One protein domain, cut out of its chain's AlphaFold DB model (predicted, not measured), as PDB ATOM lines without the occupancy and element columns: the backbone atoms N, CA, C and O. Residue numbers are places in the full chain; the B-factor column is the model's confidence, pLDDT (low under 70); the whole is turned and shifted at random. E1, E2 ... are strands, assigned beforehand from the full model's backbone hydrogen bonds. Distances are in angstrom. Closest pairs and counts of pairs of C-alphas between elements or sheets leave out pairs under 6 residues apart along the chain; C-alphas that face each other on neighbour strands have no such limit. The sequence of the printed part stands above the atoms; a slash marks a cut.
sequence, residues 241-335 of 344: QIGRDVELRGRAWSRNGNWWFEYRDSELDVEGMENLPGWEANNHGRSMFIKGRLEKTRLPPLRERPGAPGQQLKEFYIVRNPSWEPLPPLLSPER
ATOM      1  N   GLN A 241     -38.636 -11.918 -52.224       96.75
ATOM      2  CA  GLN A 241     -39.738 -12.685 -51.652       96.75
ATOM      3  C   GLN A 241     -39.691 -12.748 -50.116       96.75
ATOM      4  O   GLN A 241     -40.578 -13.332 -49.503       96.75
ATOM      5  N   ILE A 242     -38.678 -12.148 -49.479       96.88
ATOM      6  CA  ILE A 242     -38.524 -12.163 -48.016       96.88
ATOM      7  C   ILE A 242     -39.758 -11.548 -47.340       96.88
ATOM      8  O   ILE A 242     -40.256 -10.497 -47.745       96.88
ATOM      9  N   GLY A 243     -40.220 -12.207 -46.280       96.44
ATOM     10  CA  GLY A 243     -41.359 -11.806 -45.461       96.44
ATOM     11  C   GLY A 243     -42.718 -12.188 -46.047       96.44
ATOM     12  O   GLY A 243     -43.730 -11.817 -45.447       96.44
ATOM     13  N   ARG A 244     -42.753 -12.907 -47.178       96.00
ATOM     14  CA  ARG A 244     -43.965 -13.281 -47.926       96.00
ATOM     15  C   ARG A 244     -44.158 -14.788 -47.978       96.00
ATOM     16  O   ARG A 244     -43.203 -15.546 -47.806       96.00
ATOM     17  N   ASP A 245     -45.381 -15.189 -48.293       96.81
ATOM     18  CA  ASP A 245     -45.673 -16.560 -48.687       96.81
ATOM     19  C   ASP A 245     -45.086 -16.836 -50.074       96.81
ATOM     20  O   ASP A 245     -45.190 -16.010 -50.990       96.81
ATOM     21  N   VAL A 246     -44.428 -17.983 -50.210       96.38
ATOM     22  CA  VAL A 246     -43.725 -18.399 -51.423       96.38
ATOM     23  C   VAL A 246     -44.205 -19.755 -51.904       96.38
ATOM     24  O   VAL A 246     -44.622 -20.601 -51.119       96.38
ATOM     25  N   GLU A 247     -44.079 -19.963 -53.212       95.50
ATOM     26  CA  GLU A 247     -44.339 -21.229 -53.889       95.50
ATOM     27  C   GLU A 247     -43.116 -21.598 -54.739       95.50
ATOM     28  O   GLU A 247     -42.952 -21.161 -55.886       95.50
ATOM     29  N   LEU A 248     -42.203 -22.376 -54.164       95.31
ATOM     30  CA  LEU A 248     -40.904 -22.659 -54.769       95.31
ATOM     31  C   LEU A 248     -40.872 -24.069 -55.358       95.31
ATOM     32  O   LEU A 248     -41.346 -25.035 -54.767       95.31
ATOM     33  N   ARG A 249     -40.265 -24.188 -56.539       95.19
ATOM     34  CA  ARG A 249     -40.041 -25.458 -57.239       95.19
ATOM     35  C   ARG A 249     -38.544 -25.721 -57.260       95.19
ATOM     36  O   ARG A 249     -37.786 -24.938 -57.827       95.19
ATOM     37  N   GLY A 250     -38.116 -26.784 -56.598       94.38
ATOM     38  CA  GLY A 250     -36.705 -27.026 -56.324       94.38
ATOM     39  C   GLY A 250     -36.406 -28.500 -56.118       94.38
ATOM     40  O   GLY A 250     -37.164 -29.368 -56.552       94.38
ATOM     41  N   ARG A 251     -35.262 -28.792 -55.502       92.94
ATOM     42  CA  ARG A 251     -34.825 -30.159 -55.214       92.94
ATOM     43  C   ARG A 251     -34.644 -30.362 -53.723       92.94
ATOM     44  O   ARG A 251     -34.032 -29.527 -53.067       92.94
ATOM     45  N   ALA A 252     -35.122 -31.488 -53.215       91.69
ATOM     46  CA  ALA A 252     -34.737 -31.946 -51.889       91.69
ATOM     47  C   ALA A 252     -33.353 -32.589 -51.961       91.69
ATOM     48  O   ALA A 252     -33.086 -33.399 -52.847       91.69
ATOM     49  N   TRP A 253     -32.479 -32.253 -51.026       89.62
ATOM     50  CA  TRP A 253     -31.162 -32.860 -50.900       89.62
ATOM     51  C   TRP A 253     -30.949 -33.361 -49.487       89.62
ATOM     52  O   TRP A 253     -31.470 -32.789 -48.535       89.62
ATOM     53  N   SER A 254     -30.148 -34.416 -49.371       85.50
ATOM     54  CA  SER A 254     -29.741 -34.964 -48.086       85.50
ATOM     55  C   SER A 254     -28.287 -35.391 -48.088       85.50
ATOM     56  O   SER A 254     -27.762 -35.881 -49.089       85.50
ATOM     57  N   ARG A 255     -27.611 -35.220 -46.960       82.19
ATOM     58  CA  ARG A 255     -26.258 -35.713 -46.737       82.19
ATOM     59  C   ARG A 255     -26.073 -35.991 -45.257       82.19
ATOM     60  O   ARG A 255     -26.215 -35.086 -44.444       82.19
ATOM     61  N   ASN A 256     -25.716 -37.230 -44.922       78.81
ATOM     62  CA  ASN A 256     -25.456 -37.664 -43.545       78.81
ATOM     63  C   ASN A 256     -26.606 -37.324 -42.574       78.81
ATOM     64  O   ASN A 256     -26.362 -36.877 -41.461       78.81
ATOM     65  N   GLY A 257     -27.859 -37.478 -43.015       74.38
ATOM     66  CA  GLY A 257     -29.044 -37.164 -42.206       74.38
ATOM     67  C   GLY A 257     -29.438 -35.683 -42.173       74.38
ATOM     68  O   GLY A 257     -30.564 -35.385 -41.798       74.38
ATOM     69  N   ASN A 258     -28.579 -34.770 -42.635       79.94
ATOM     70  CA  ASN A 258     -28.945 -33.370 -42.842       79.94
ATOM     71  C   ASN A 258     -29.622 -33.200 -44.189       79.94
ATOM     72  O   ASN A 258     -29.189 -33.781 -45.184       79.94
ATOM     73  N   TRP A 259     -30.631 -32.351 -44.230       84.38
ATOM     74  CA  TRP A 259     -31.429 -32.107 -45.415       84.38
ATOM     75  C   TRP A 259     -31.571 -30.616 -45.661       84.38
ATOM     76  O   TRP A 259     -31.470 -29.808 -44.742       84.38
ATOM     77  N   TRP A 260     -31.780 -30.263 -46.921       89.94
ATOM     78  CA  TRP A 260     -32.067 -28.897 -47.323       89.94
ATOM     79  C   TRP A 260     -32.860 -28.887 -48.623       89.94
ATOM     80  O   TRP A 260     -32.888 -29.867 -49.378       89.94
ATOM     81  N   PHE A 261     -33.495 -27.754 -48.894       92.50
ATOM     82  CA  PHE A 261     -34.146 -27.499 -50.168       92.50
ATOM     83  C   PHE A 261     -33.230 -26.640 -51.038       92.50
ATOM     84  O   PHE A 261     -32.670 -25.648 -50.583       92.50
ATOM     85  N   GLU A 262     -33.043 -27.018 -52.296       93.25
ATOM     86  CA  GLU A 262     -32.273 -26.241 -53.261       93.25
ATOM     87  C   GLU A 262     -33.208 -25.614 -54.291       93.25
ATOM     88  O   GLU A 262     -33.900 -26.309 -55.040       93.25
ATOM     89  N   TYR A 263     -33.169 -24.289 -54.373       93.81
ATOM     90  CA  TYR A 263     -33.899 -23.489 -55.344       93.81
ATOM     91  C   TYR A 263     -32.913 -22.652 -56.159       93.81
ATOM     92  O   TYR A 263     -32.284 -21.744 -55.623       93.81
ATOM     93  N   ARG A 264     -32.772 -22.952 -57.459       88.75
ATOM     94  CA  ARG A 264     -31.946 -22.179 -58.414       88.75
ATOM     95  C   ARG A 264     -30.547 -21.817 -57.863       88.75
ATOM     96  O   ARG A 264     -30.212 -20.643 -57.762       88.75
ATOM     97  N   ASP A 265     -29.753 -22.826 -57.486       85.44
ATOM     98  CA  ASP A 265     -28.419 -22.707 -56.843       85.44
ATOM     99  C   ASP A 265     -28.386 -22.118 -55.421       85.44
ATOM    100  O   ASP A 265     -27.305 -21.980 -54.845       85.44
ATOM    101  N   SER A 266     -29.532 -21.783 -54.830       90.38
ATOM    102  CA  SER A 266     -29.614 -21.347 -53.434       90.38
ATOM    103  C   SER A 266     -30.035 -22.509 -52.546       90.38
ATOM    104  O   SER A 266     -31.014 -23.189 -52.843       90.38
ATOM    105  N   GLU A 267     -29.310 -22.723 -51.452       91.50
ATOM    106  CA  GLU A 267     -29.713 -23.649 -50.395       91.50
ATOM    107  C   GLU A 267     -30.611 -22.919 -49.394       91.50
ATOM    108  O   GLU A 267     -30.322 -21.787 -48.997       91.50
ATOM    109  N   LEU A 268     -31.703 -23.568 -49.010       92.38
ATOM    110  CA  LEU A 268     -32.687 -23.075 -48.062       92.38
ATOM    111  C   LEU A 268     -32.834 -24.087 -46.936       92.38
ATOM    112  O   LEU A 268     -32.917 -25.296 -47.182       92.38
ATOM    113  N   ASP A 269     -32.910 -23.565 -45.717       91.88
ATOM    114  CA  ASP A 269     -33.415 -24.337 -44.594       91.88
ATOM    115  C   ASP A 269     -34.940 -24.423 -44.671       91.88
ATOM    116  O   ASP A 269     -35.612 -23.589 -45.292       91.88
ATOM    117  N   VAL A 270     -35.501 -25.428 -44.023       91.44
ATOM    118  CA  VAL A 270     -36.944 -25.629 -43.972       91.44
ATOM    119  C   VAL A 270     -37.297 -26.012 -42.547       91.44
ATOM    120  O   VAL A 270     -36.740 -26.944 -41.976       91.44
ATOM    121  N   GLU A 271     -38.180 -25.231 -41.940       91.12
ATOM    122  CA  GLU A 271     -38.532 -25.387 -40.535       91.12
ATOM    123  C   GLU A 271     -39.261 -26.707 -40.268       91.12
ATOM    124  O   GLU A 271     -40.189 -27.061 -40.988       91.12
ATOM    125  N   GLY A 272     -38.858 -27.423 -39.212       86.94
ATOM    126  CA  GLY A 272     -39.507 -28.673 -38.806       86.94
ATOM    127  C   GLY A 272     -39.517 -29.732 -39.908       86.94
ATOM    128  O   GLY A 272     -40.474 -30.500 -40.009       86.94
ATOM    129  N   MET A 273     -38.490 -29.732 -40.764       83.56
ATOM    130  CA  MET A 273     -38.413 -30.535 -41.983       83.56
ATOM    131  C   MET A 273     -38.620 -32.033 -41.728       83.56
ATOM    132  O   MET A 273     -39.250 -32.718 -42.528       83.56
ATOM    133  N   GLU A 274     -38.154 -32.521 -40.579       81.19
ATOM    134  CA  GLU A 274     -38.316 -33.893 -40.099       81.19
ATOM    135  C   GLU A 274     -39.771 -34.334 -39.899       81.19
ATOM    136  O   GLU A 274     -40.052 -35.531 -39.904       81.19
ATOM    137  N   ASN A 275     -40.697 -33.381 -39.765       83.81
ATOM    138  CA  ASN A 275     -42.123 -33.638 -39.580       83.81
ATOM    139  C   ASN A 275     -42.910 -33.586 -40.900       83.81
ATOM    140  O   ASN A 275     -44.124 -33.794 -40.904       83.81
ATOM    141  N   LEU A 276     -42.254 -33.287 -42.027       83.00
ATOM    142  CA  LEU A 276     -42.918 -33.193 -43.323       83.00
ATOM    143  C   LEU A 276     -43.197 -34.585 -43.924       83.00
ATOM    144  O   LEU A 276     -42.398 -35.512 -43.773       83.00
ATOM    145  N   PRO A 277     -44.310 -34.764 -44.659       79.81
ATOM    146  CA  PRO A 277     -44.657 -36.058 -45.238       79.81
ATOM    147  C   PRO A 277     -43.609 -36.516 -46.260       79.81
ATOM    148  O   PRO A 277     -43.121 -35.728 -47.073       79.81
ATOM    149  N   GLY A 278     -43.277 -37.809 -46.247       71.25
ATOM    150  CA  GLY A 278     -42.285 -38.382 -47.159       71.25
ATOM    151  C   GLY A 278     -40.844 -37.980 -46.830       71.25
ATOM    152  O   GLY A 278     -40.004 -37.918 -47.723       71.25
ATOM    153  N   TRP A 279     -40.529 -37.688 -45.572       68.50
ATOM    154  CA  TRP A 279     -39.173 -37.399 -45.107       68.50
ATOM    155  C   TRP A 279     -38.251 -38.638 -45.102       68.50
ATOM    156  O   TRP A 279     -37.795 -39.121 -44.069       68.50
ATOM    157  N   GLU A 280     -37.985 -39.196 -46.281       78.69
ATOM    158  CA  GLU A 280     -37.231 -40.437 -46.457       78.69
ATOM    159  C   GLU A 280     -36.123 -40.284 -47.497       78.69
ATOM    160  O   GLU A 280     -36.217 -39.476 -48.423       78.69
ATOM    161  N   ALA A 281     -35.098 -41.138 -47.412       77.44
ATOM    162  CA  ALA A 281     -33.969 -41.170 -48.349       77.44
ATOM    163  C   ALA A 281     -34.394 -41.224 -49.833       77.44
ATOM    164  O   ALA A 281     -33.681 -40.709 -50.693       77.44
ATOM    165  N   ASN A 282     -35.577 -41.773 -50.125       81.00
ATOM    166  CA  ASN A 282     -36.158 -41.850 -51.467       81.00
ATOM    167  C   ASN A 282     -36.444 -40.480 -52.108       81.00
ATOM    168  O   ASN A 282     -36.547 -40.386 -53.330       81.00
ATOM    169  N   ASN A 283     -36.547 -39.413 -51.313       85.75
ATOM    170  CA  ASN A 283     -36.740 -38.053 -51.816       85.75
ATOM    171  C   ASN A 283     -35.423 -37.301 -52.068       85.75
ATOM    172  O   ASN A 283     -35.451 -36.179 -52.571       85.75
ATOM    173  N   HIS A 284     -34.263 -37.909 -51.799       87.94
ATOM    174  CA  HIS A 284     -32.971 -37.313 -52.137       87.94
ATOM    175  C   HIS A 284     -32.859 -37.043 -53.649       87.94
ATOM    176  O   HIS A 284     -33.013 -37.937 -54.480       87.94
ATOM    177  N   GLY A 285     -32.565 -35.797 -54.017       88.50
ATOM    178  CA  GLY A 285     -32.452 -35.328 -55.398       88.50
ATOM    179  C   GLY A 285     -33.791 -35.170 -56.131       88.50
ATOM    180  O   GLY A 285     -33.797 -34.781 -57.306       88.50
ATOM    181  N   ARG A 286     -34.922 -35.459 -55.471       91.12
ATOM    182  CA  ARG A 286     -36.258 -35.391 -56.072       91.12
ATOM    183  C   ARG A 286     -36.691 -33.943 -56.271       91.12
ATOM    184  O   ARG A 286     -36.349 -33.063 -55.484       91.12
ATOM    185  N   SER A 287     -37.438 -33.699 -57.347       93.56
ATOM    186  CA  SER A 287     -38.089 -32.404 -57.576       93.56
ATOM    187  C   SER A 287     -39.258 -32.259 -56.608       93.56
ATOM    188  O   SER A 287     -40.110 -33.143 -56.550       93.56
ATOM    189  N   MET A 288     -39.276 -31.169 -55.850       93.00
ATOM    190  CA  MET A 288     -40.266 -30.909 -54.808       93.00
ATOM    191  C   MET A 288     -40.850 -29.511 -54.985       93.00
ATOM    192  O   MET A 288     -40.153 -28.573 -55.390       93.00
ATOM    193  N   PHE A 289     -42.130 -29.390 -54.670       94.25
ATOM    194  CA  PHE A 289     -42.816 -28.126 -54.474       94.25
ATOM    195  C   PHE A 289     -42.810 -27.812 -52.990       94.25
ATOM    196  O   PHE A 289     -43.112 -28.702 -52.201       94.25
ATOM    197  N   ILE A 290     -42.482 -26.581 -52.610       94.56
ATOM    198  CA  ILE A 290     -42.564 -26.135 -51.220       94.56
ATOM    199  C   ILE A 290     -43.334 -24.821 -51.132       94.56
ATOM    200  O   ILE A 290     -43.119 -23.898 -51.922       94.56
ATOM    201  N   LYS A 291     -44.226 -24.763 -50.148       96.38
ATOM    202  CA  LYS A 291     -45.009 -23.596 -49.758       96.38
ATOM    203  C   LYS A 291     -44.671 -23.210 -48.330       96.38
ATOM    204  O   LYS A 291     -44.345 -24.080 -47.531       96.38
ATOM    205  N   GLY A 292     -44.787 -21.931 -48.009       97.06
ATOM    206  CA  GLY A 292     -44.603 -21.411 -46.655       97.06
ATOM    207  C   GLY A 292     -44.148 -19.962 -46.686       97.06
ATOM    208  O   GLY A 292     -44.106 -19.348 -47.753       97.06
ATOM    209  N   ARG A 293     -43.770 -19.417 -45.532       97.75
ATOM    210  CA  ARG A 293     -43.294 -18.034 -45.432       97.75
ATOM    211  C   ARG A 293     -41.774 -17.980 -45.542       97.75
ATOM    212  O   ARG A 293     -41.078 -18.636 -44.773       97.75
ATOM    213  N   LEU A 294     -41.247 -17.200 -46.483       97.81
ATOM    214  CA  LEU A 294     -39.802 -17.061 -46.671       97.81
ATOM    215  C   LEU A 294     -39.222 -16.013 -45.721       97.81
ATOM    216  O   LEU A 294     -39.626 -14.851 -45.741       97.81
ATOM    217  N   GLU A 295     -38.206 -16.389 -44.956       97.44
ATOM    218  CA  GLU A 295     -37.495 -15.501 -44.036       97.44
ATOM    219  C   GLU A 295     -35.978 -15.650 -44.160       97.44
ATOM    220  O   GLU A 295     -35.463 -16.532 -44.853       97.44
ATOM    221  N   LYS A 296     -35.251 -14.768 -43.470       95.00
ATOM    222  CA  LYS A 296     -33.819 -14.920 -43.219       95.00
ATOM    223  C   LYS A 296     -33.601 -15.393 -41.792       95.00
ATOM    224  O   LYS A 296     -34.271 -14.945 -40.869       95.00
ATOM    225  N   THR A 297     -32.626 -16.268 -41.609       91.75
ATOM    226  CA  THR A 297     -32.216 -16.758 -40.294       91.75
ATOM    227  C   THR A 297     -30.701 -16.887 -40.216       91.75
ATOM    228  O   THR A 297     -30.017 -16.851 -41.238       91.75
ATOM    229  N   ARG A 298     -30.159 -17.013 -39.004       88.31
ATOM    230  CA  ARG A 298     -28.733 -17.239 -38.757       88.31
ATOM    231  C   ARG A 298     -28.545 -18.609 -38.137       88.31
ATOM    232  O   ARG A 298     -28.927 -18.820 -36.993       88.31
ATOM    233  N   LEU A 299     -27.953 -19.523 -38.895       80.50
ATOM    234  CA  LEU A 299     -27.761 -20.914 -38.492       80.50
ATOM    235  C   LEU A 299     -26.352 -21.382 -38.874       80.50
ATOM    236  O   LEU A 299     -25.708 -20.757 -39.723       80.50
ATOM    237  N   PRO A 300     -25.843 -22.471 -38.276       77.38
ATOM    238  CA  PRO A 300     -24.656 -23.127 -38.800       77.38
ATOM    239  C   PRO A 300     -24.885 -23.592 -40.247       77.38
ATOM    240  O   PRO A 300     -26.035 -23.864 -40.621       77.38
ATOM    241  N   PRO A 301     -23.822 -23.718 -41.061       73.44
ATOM    242  CA  PRO A 301     -23.940 -24.176 -42.440       73.44
ATOM    243  C   PRO A 301     -24.718 -25.492 -42.563       73.44
ATOM    244  O   PRO A 301     -24.439 -26.456 -41.852       73.44
ATOM    245  N   LEU A 302     -25.671 -25.544 -43.501       68.94
ATOM    246  CA  LEU A 302     -26.604 -26.671 -43.678       68.94
ATOM    247  C   LEU A 302     -25.897 -28.027 -43.841       68.94
ATOM    248  O   LEU A 302     -26.363 -29.050 -43.347       68.94
ATOM    249  N   ARG A 303     -24.732 -28.030 -44.498       65.94
ATOM    250  CA  ARG A 303     -23.936 -29.234 -44.779       65.94
ATOM    251  C   ARG A 303     -23.049 -29.697 -43.611       65.94
ATOM    252  O   ARG A 303     -22.436 -30.754 -43.733       65.94
ATOM    253  N   GLU A 304     -22.961 -28.929 -42.521       64.44
ATOM    254  CA  GLU A 304     -21.983 -29.105 -41.426       64.44
ATOM    255  C   GLU A 304     -22.624 -29.282 -40.034       64.44
ATOM    256  O   GLU A 304     -21.926 -29.257 -39.019       64.44
ATOM    257  N   ARG A 305     -23.944 -29.490 -39.946       64.69
ATOM    258  CA  ARG A 305     -24.598 -29.813 -38.664       64.69
ATOM    259  C   ARG A 305     -24.157 -31.232 -38.245       64.69
ATOM    260  O   ARG A 305     -24.410 -32.170 -39.002       64.69
ATOM    261  N   PRO A 306     -23.407 -31.393 -37.133       49.88
ATOM    262  CA  PRO A 306     -23.976 -31.253 -35.788       49.88
ATOM    263  C   PRO A 306     -23.090 -30.531 -34.737       49.88
ATOM    264  O   PRO A 306     -21.896 -30.785 -34.616       49.88
ATOM    265  N   GLY A 307     -23.732 -29.702 -33.901       50.59
ATOM    266  CA  GLY A 307     -23.501 -29.587 -32.447       50.59
ATOM    267  C   GLY A 307     -22.166 -29.080 -31.880       50.59
ATOM    268  O   GLY A 307     -22.058 -29.000 -30.659       50.59
ATOM    269  N   ALA A 308     -21.156 -28.744 -32.683       44.19
ATOM    270  CA  ALA A 308     -19.881 -28.273 -32.140       44.19
ATOM    271  C   ALA A 308     -20.003 -26.838 -31.567       44.19
ATOM    272  O   ALA A 308     -20.426 -25.929 -32.290       44.19
ATOM    273  N   PRO A 309     -19.612 -26.590 -30.300       50.22
ATOM    274  CA  PRO A 309     -19.502 -25.235 -29.766       50.22
ATOM    275  C   PRO A 309     -18.536 -24.405 -30.627       50.22
ATOM    276  O   PRO A 309     -17.448 -24.870 -30.957       50.22
ATOM    277  N   GLY A 310     -18.926 -23.181 -30.999       60.31
ATOM    278  CA  GLY A 310     -18.074 -22.260 -31.767       60.31
ATOM    279  C   GLY A 310     -18.276 -22.252 -33.290       60.31
ATOM    280  O   GLY A 310     -17.497 -21.610 -33.994       60.31
ATOM    281  N   GLN A 311     -19.309 -22.911 -33.830       66.56
ATOM    282  CA  GLN A 311     -19.630 -22.803 -35.261       66.56
ATOM    283  C   GLN A 311     -20.062 -21.373 -35.640       66.56
ATOM    284  O   GLN A 311     -20.974 -20.801 -35.042       66.56
ATOM    285  N   GLN A 312     -19.430 -20.798 -36.671       72.50
ATOM    286  CA  GLN A 312     -19.823 -19.494 -37.212       72.50
ATOM    287  C   GLN A 312     -21.218 -19.581 -37.841       72.50
ATOM    288  O   GLN A 312     -21.433 -20.297 -38.822       72.50
ATOM    289  N   LEU A 313     -22.159 -18.813 -37.290       80.12
ATOM    290  CA  LEU A 313     -23.487 -18.663 -37.870       80.12
ATOM    291  C   LEU A 313     -23.385 -17.907 -39.198       80.12
ATOM    292  O   LEU A 313     -22.759 -16.849 -39.276       80.12
ATOM    293  N   LYS A 314     -24.044 -18.425 -40.232       82.81
ATOM    294  CA  LYS A 314     -24.214 -17.743 -41.518       82.81
ATOM    295  C   LYS A 314     -25.683 -17.403 -41.723       82.81
ATOM    296  O   LYS A 314     -26.571 -18.069 -41.195       82.81
ATOM    297  N   GLU A 315     -25.926 -16.327 -42.461       87.81
ATOM    298  CA  GLU A 315     -27.279 -15.959 -42.865       87.81
ATOM    299  C   GLU A 315     -27.761 -16.901 -43.978       87.81
ATOM    300  O   GLU A 315     -27.075 -17.072 -44.986       87.81
ATOM    301  N   PHE A 316     -28.937 -17.495 -43.790       89.75
ATOM    302  CA  PHE A 316     -29.598 -18.385 -44.742       89.75
ATOM    303  C   PHE A 316     -31.048 -17.965 -44.961       89.75
ATOM    304  O   PHE A 316     -31.655 -17.310 -44.112       89.75
ATOM    305  N   TYR A 317     -31.609 -18.385 -46.091       95.19
ATOM    306  CA  TYR A 317     -33.053 -18.373 -46.286       95.19
ATOM    307  C   TYR A 317     -33.676 -19.576 -45.579       95.19
ATOM    308  O   TYR A 317     -33.119 -20.672 -45.629       95.19
ATOM    309  N   ILE A 318     -34.833 -19.373 -44.957       95.50
ATOM    310  CA  ILE A 318     -35.636 -20.434 -44.350       95.50
ATOM    311  C   ILE A 318     -37.087 -20.324 -44.806       95.50
ATOM    312  O   ILE A 318     -37.623 -19.219 -44.904       95.50
ATOM    313  N   VAL A 319     -37.718 -21.463 -45.077       96.75
ATOM    314  CA  VAL A 319     -39.171 -21.545 -45.262       96.75
ATOM    315  C   VAL A 319     -39.813 -21.950 -43.934       96.75
ATOM    316  O   VAL A 319     -39.567 -23.048 -43.435       96.75
ATOM    317  N   ARG A 320     -40.610 -21.040 -43.364       96.38
ATOM    318  CA  ARG A 320     -41.384 -21.213 -42.126       96.38
ATOM    319  C   ARG A 320     -42.766 -21.775 -42.411       96.38
ATOM    320  O   ARG A 320     -43.340 -21.474 -43.463       96.38
ATOM    321  N   ASN A 321     -43.305 -22.530 -41.455       95.62
ATOM    322  CA  ASN A 321     -44.566 -23.267 -41.585       95.62
ATOM    323  C   ASN A 321     -44.689 -23.995 -42.939       95.62
ATOM    324  O   ASN A 321     -45.642 -23.755 -43.691       95.62
ATOM    325  N   PRO A 322     -43.686 -24.808 -43.314       95.56
ATOM    326  CA  PRO A 322     -43.618 -25.345 -44.653       95.56
ATOM    327  C   PRO A 322     -44.675 -26.422 -44.886       95.56
ATOM    328  O   PRO A 322     -45.009 -27.212 -44.009       95.56
ATOM    329  N   SER A 323     -45.134 -26.507 -46.127       93.88
ATOM    330  CA  SER A 323     -45.723 -27.725 -46.679       93.88
ATOM    331  C   SER A 323     -45.003 -28.057 -47.972       93.88
ATOM    332  O   SER A 323     -44.543 -27.160 -48.683       93.88
ATOM    333  N   TRP A 324     -44.855 -29.342 -48.274       92.00
ATOM    334  CA  TRP A 324     -44.183 -29.754 -49.495       92.00
ATOM    335  C   TRP A 324     -44.820 -30.991 -50.111       92.00
ATOM    336  O   TRP A 324     -45.477 -31.781 -49.432       92.00
ATOM    337  N   GLU A 325     -44.615 -31.160 -51.408       92.69
ATOM    338  CA  GLU A 325     -45.096 -32.322 -52.141       92.69
ATOM    339  C   GLU A 325     -44.176 -32.645 -53.324       92.69
ATOM    340  O   GLU A 325     -43.492 -31.761 -53.857       92.69
ATOM    341  N   PRO A 326     -44.119 -33.916 -53.752       91.56
ATOM    342  CA  PRO A 326     -43.399 -34.286 -54.955       91.56
ATOM    343  C   PRO A 326     -43.896 -33.581 -56.215       91.56
ATOM    344  O   PRO A 326     -45.093 -33.489 -56.463       91.56
ATOM    345  N   LEU A 327     -42.957 -33.201 -57.080       92.19
ATOM    346  CA  LEU A 327     -43.244 -32.686 -58.416       92.19
ATOM    347  C   LEU A 327     -42.772 -33.639 -59.516       92.19
ATOM    348  O   LEU A 327     -41.823 -34.411 -59.318       92.19
ATOM    349  N   PRO A 328     -43.347 -33.513 -60.729       91.38
ATOM    350  CA  PRO A 328     -42.663 -33.926 -61.946       91.38
ATOM    351  C   PRO A 328     -41.255 -33.308 -62.032       91.38
ATOM    352  O   PRO A 328     -40.971 -32.306 -61.365       91.38
ATOM    353  N   PRO A 329     -40.360 -33.858 -62.871       91.06
ATOM    354  CA  PRO A 329     -39.023 -33.306 -63.042       91.06
ATOM    355  C   PRO A 329     -39.049 -31.802 -63.340       91.06
ATOM    356  O   PRO A 329     -39.753 -31.366 -64.252       91.06
ATOM    357  N   LEU A 330     -38.242 -31.029 -62.601       92.94
ATOM    358  CA  LEU A 330     -38.039 -29.602 -62.883       92.94
ATOM    359  C   LEU A 330     -37.676 -29.377 -64.352       92.94
ATOM    360  O   LEU A 330     -36.821 -30.098 -64.881       92.94
ATOM    361  N   LEU A 331     -38.261 -28.348 -64.962       93.12
ATOM    362  CA  LEU A 331     -37.949 -27.902 -66.313       93.12
ATOM    363  C   LEU A 331     -36.490 -27.436 -66.408       93.12
ATOM    364  O   LEU A 331     -35.852 -27.059 -65.422       93.12
ATOM    365  N   SER A 332     -35.942 -27.440 -67.620       89.62
ATOM    366  CA  SER A 332     -34.567 -27.009 -67.870       89.62
ATOM    367  C   SER A 332     -34.277 -25.585 -67.364       89.62
ATOM    368  O   SER A 332     -33.225 -25.419 -66.747       89.62
ATOM    369  N   PRO A 333     -35.160 -24.577 -67.544       89.88
ATOM    370  CA  PRO A 333     -34.923 -23.230 -67.018       89.88
ATOM    371  C   PRO A 333     -34.985 -23.127 -65.490       89.88
ATOM    372  O   PRO A 333     -34.456 -22.172 -64.932       89.88
ATOM    373  N   GLU A 334     -35.627 -24.072 -64.794       90.88
ATOM    374  CA  GLU A 334     -35.669 -24.114 -63.319       90.88
ATOM    375  C   GLU A 334     -34.345 -24.604 -62.725       90.88
ATOM    376  O   GLU A 334     -34.083 -24.451 -61.532       90.88
ATOM    377  N   ARG A 335     -33.492 -25.202 -63.561       85.19
ATOM    378  CA  ARG A 335     -32.205 -25.738 -63.148       85.19
ATOM    379  C   ARG A 335     -31.099 -24.742 -63.452       85.19
ATOM    380  O   ARG A 335     -31.103 -24.113 -64.510       85.19
TER     381      ARG A 335
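What this domain is: This is residues 241 to 335 of the 344 residues of an uncharacterized protein of Symmachiella dynata (UniProt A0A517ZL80). Look for a small closed barrel of five strands, whose long strands E1, E4 and E5 bend strongly as they wrap round it. A long loop, residues 300 to 313, makes one end of the longest axis, and the tail after E5 makes the other. The 95 printed residues hold E1 to E5 in chain order, no named helix, in a mixed sheet: all strand. It is compact, with a radius of gyration of the C-alphas of 13.1 A and spans of 41 by 30 by 25 A.

How they stand to each other: Start at the hairpin of E4, residues 287 to 299, and E5, residues 314 to 326; it is antiparallel, with N 295 and O 318 2.9 A apart. On the other side of E4 find E1, residues 245 to 255, antiparallel, with N 248 and O 290 at 2.9 A. E1 and E2, residues 258 to 263, form a hairpin, with N 253 and O 260 at 2.9 A. E2 and E3, residues 266 to 270, form another, with N 268 and O 261 at 2.8 A. E3 and E5 are parallel and close the ring, with N 269 and O 317 at 2.9 A. E1, E2 and E3 are a meander, each the antiparallel neighbour of the one before; with E4, antiparallel to E1, they form a Greek key. E2 and E5 are apart.

Where its parts are: Find C-alpha 245 at (-45.673, -16.560, -48.687); E1 runs 27.3 A from there, bending by 74 degrees at residue 249. E2 spans 16.7 A and E3 12.7 A. E4 spans 24.6 A and bends by 93 degrees at 296. E5 spans 28.7 A, bends by 82 degrees at 323 and ends at C-alpha 326, (-43.399, -34.286, -54.955).

The domain as a whole: The C-alphas of Pro 309 and Leu 331 are the two farthest apart, 41.0 A. The printed part has no cut; the links E3 to E4 and E4 to E5 are long. Look for pLDDT under 70 at residue 279 and residues 302 to 311.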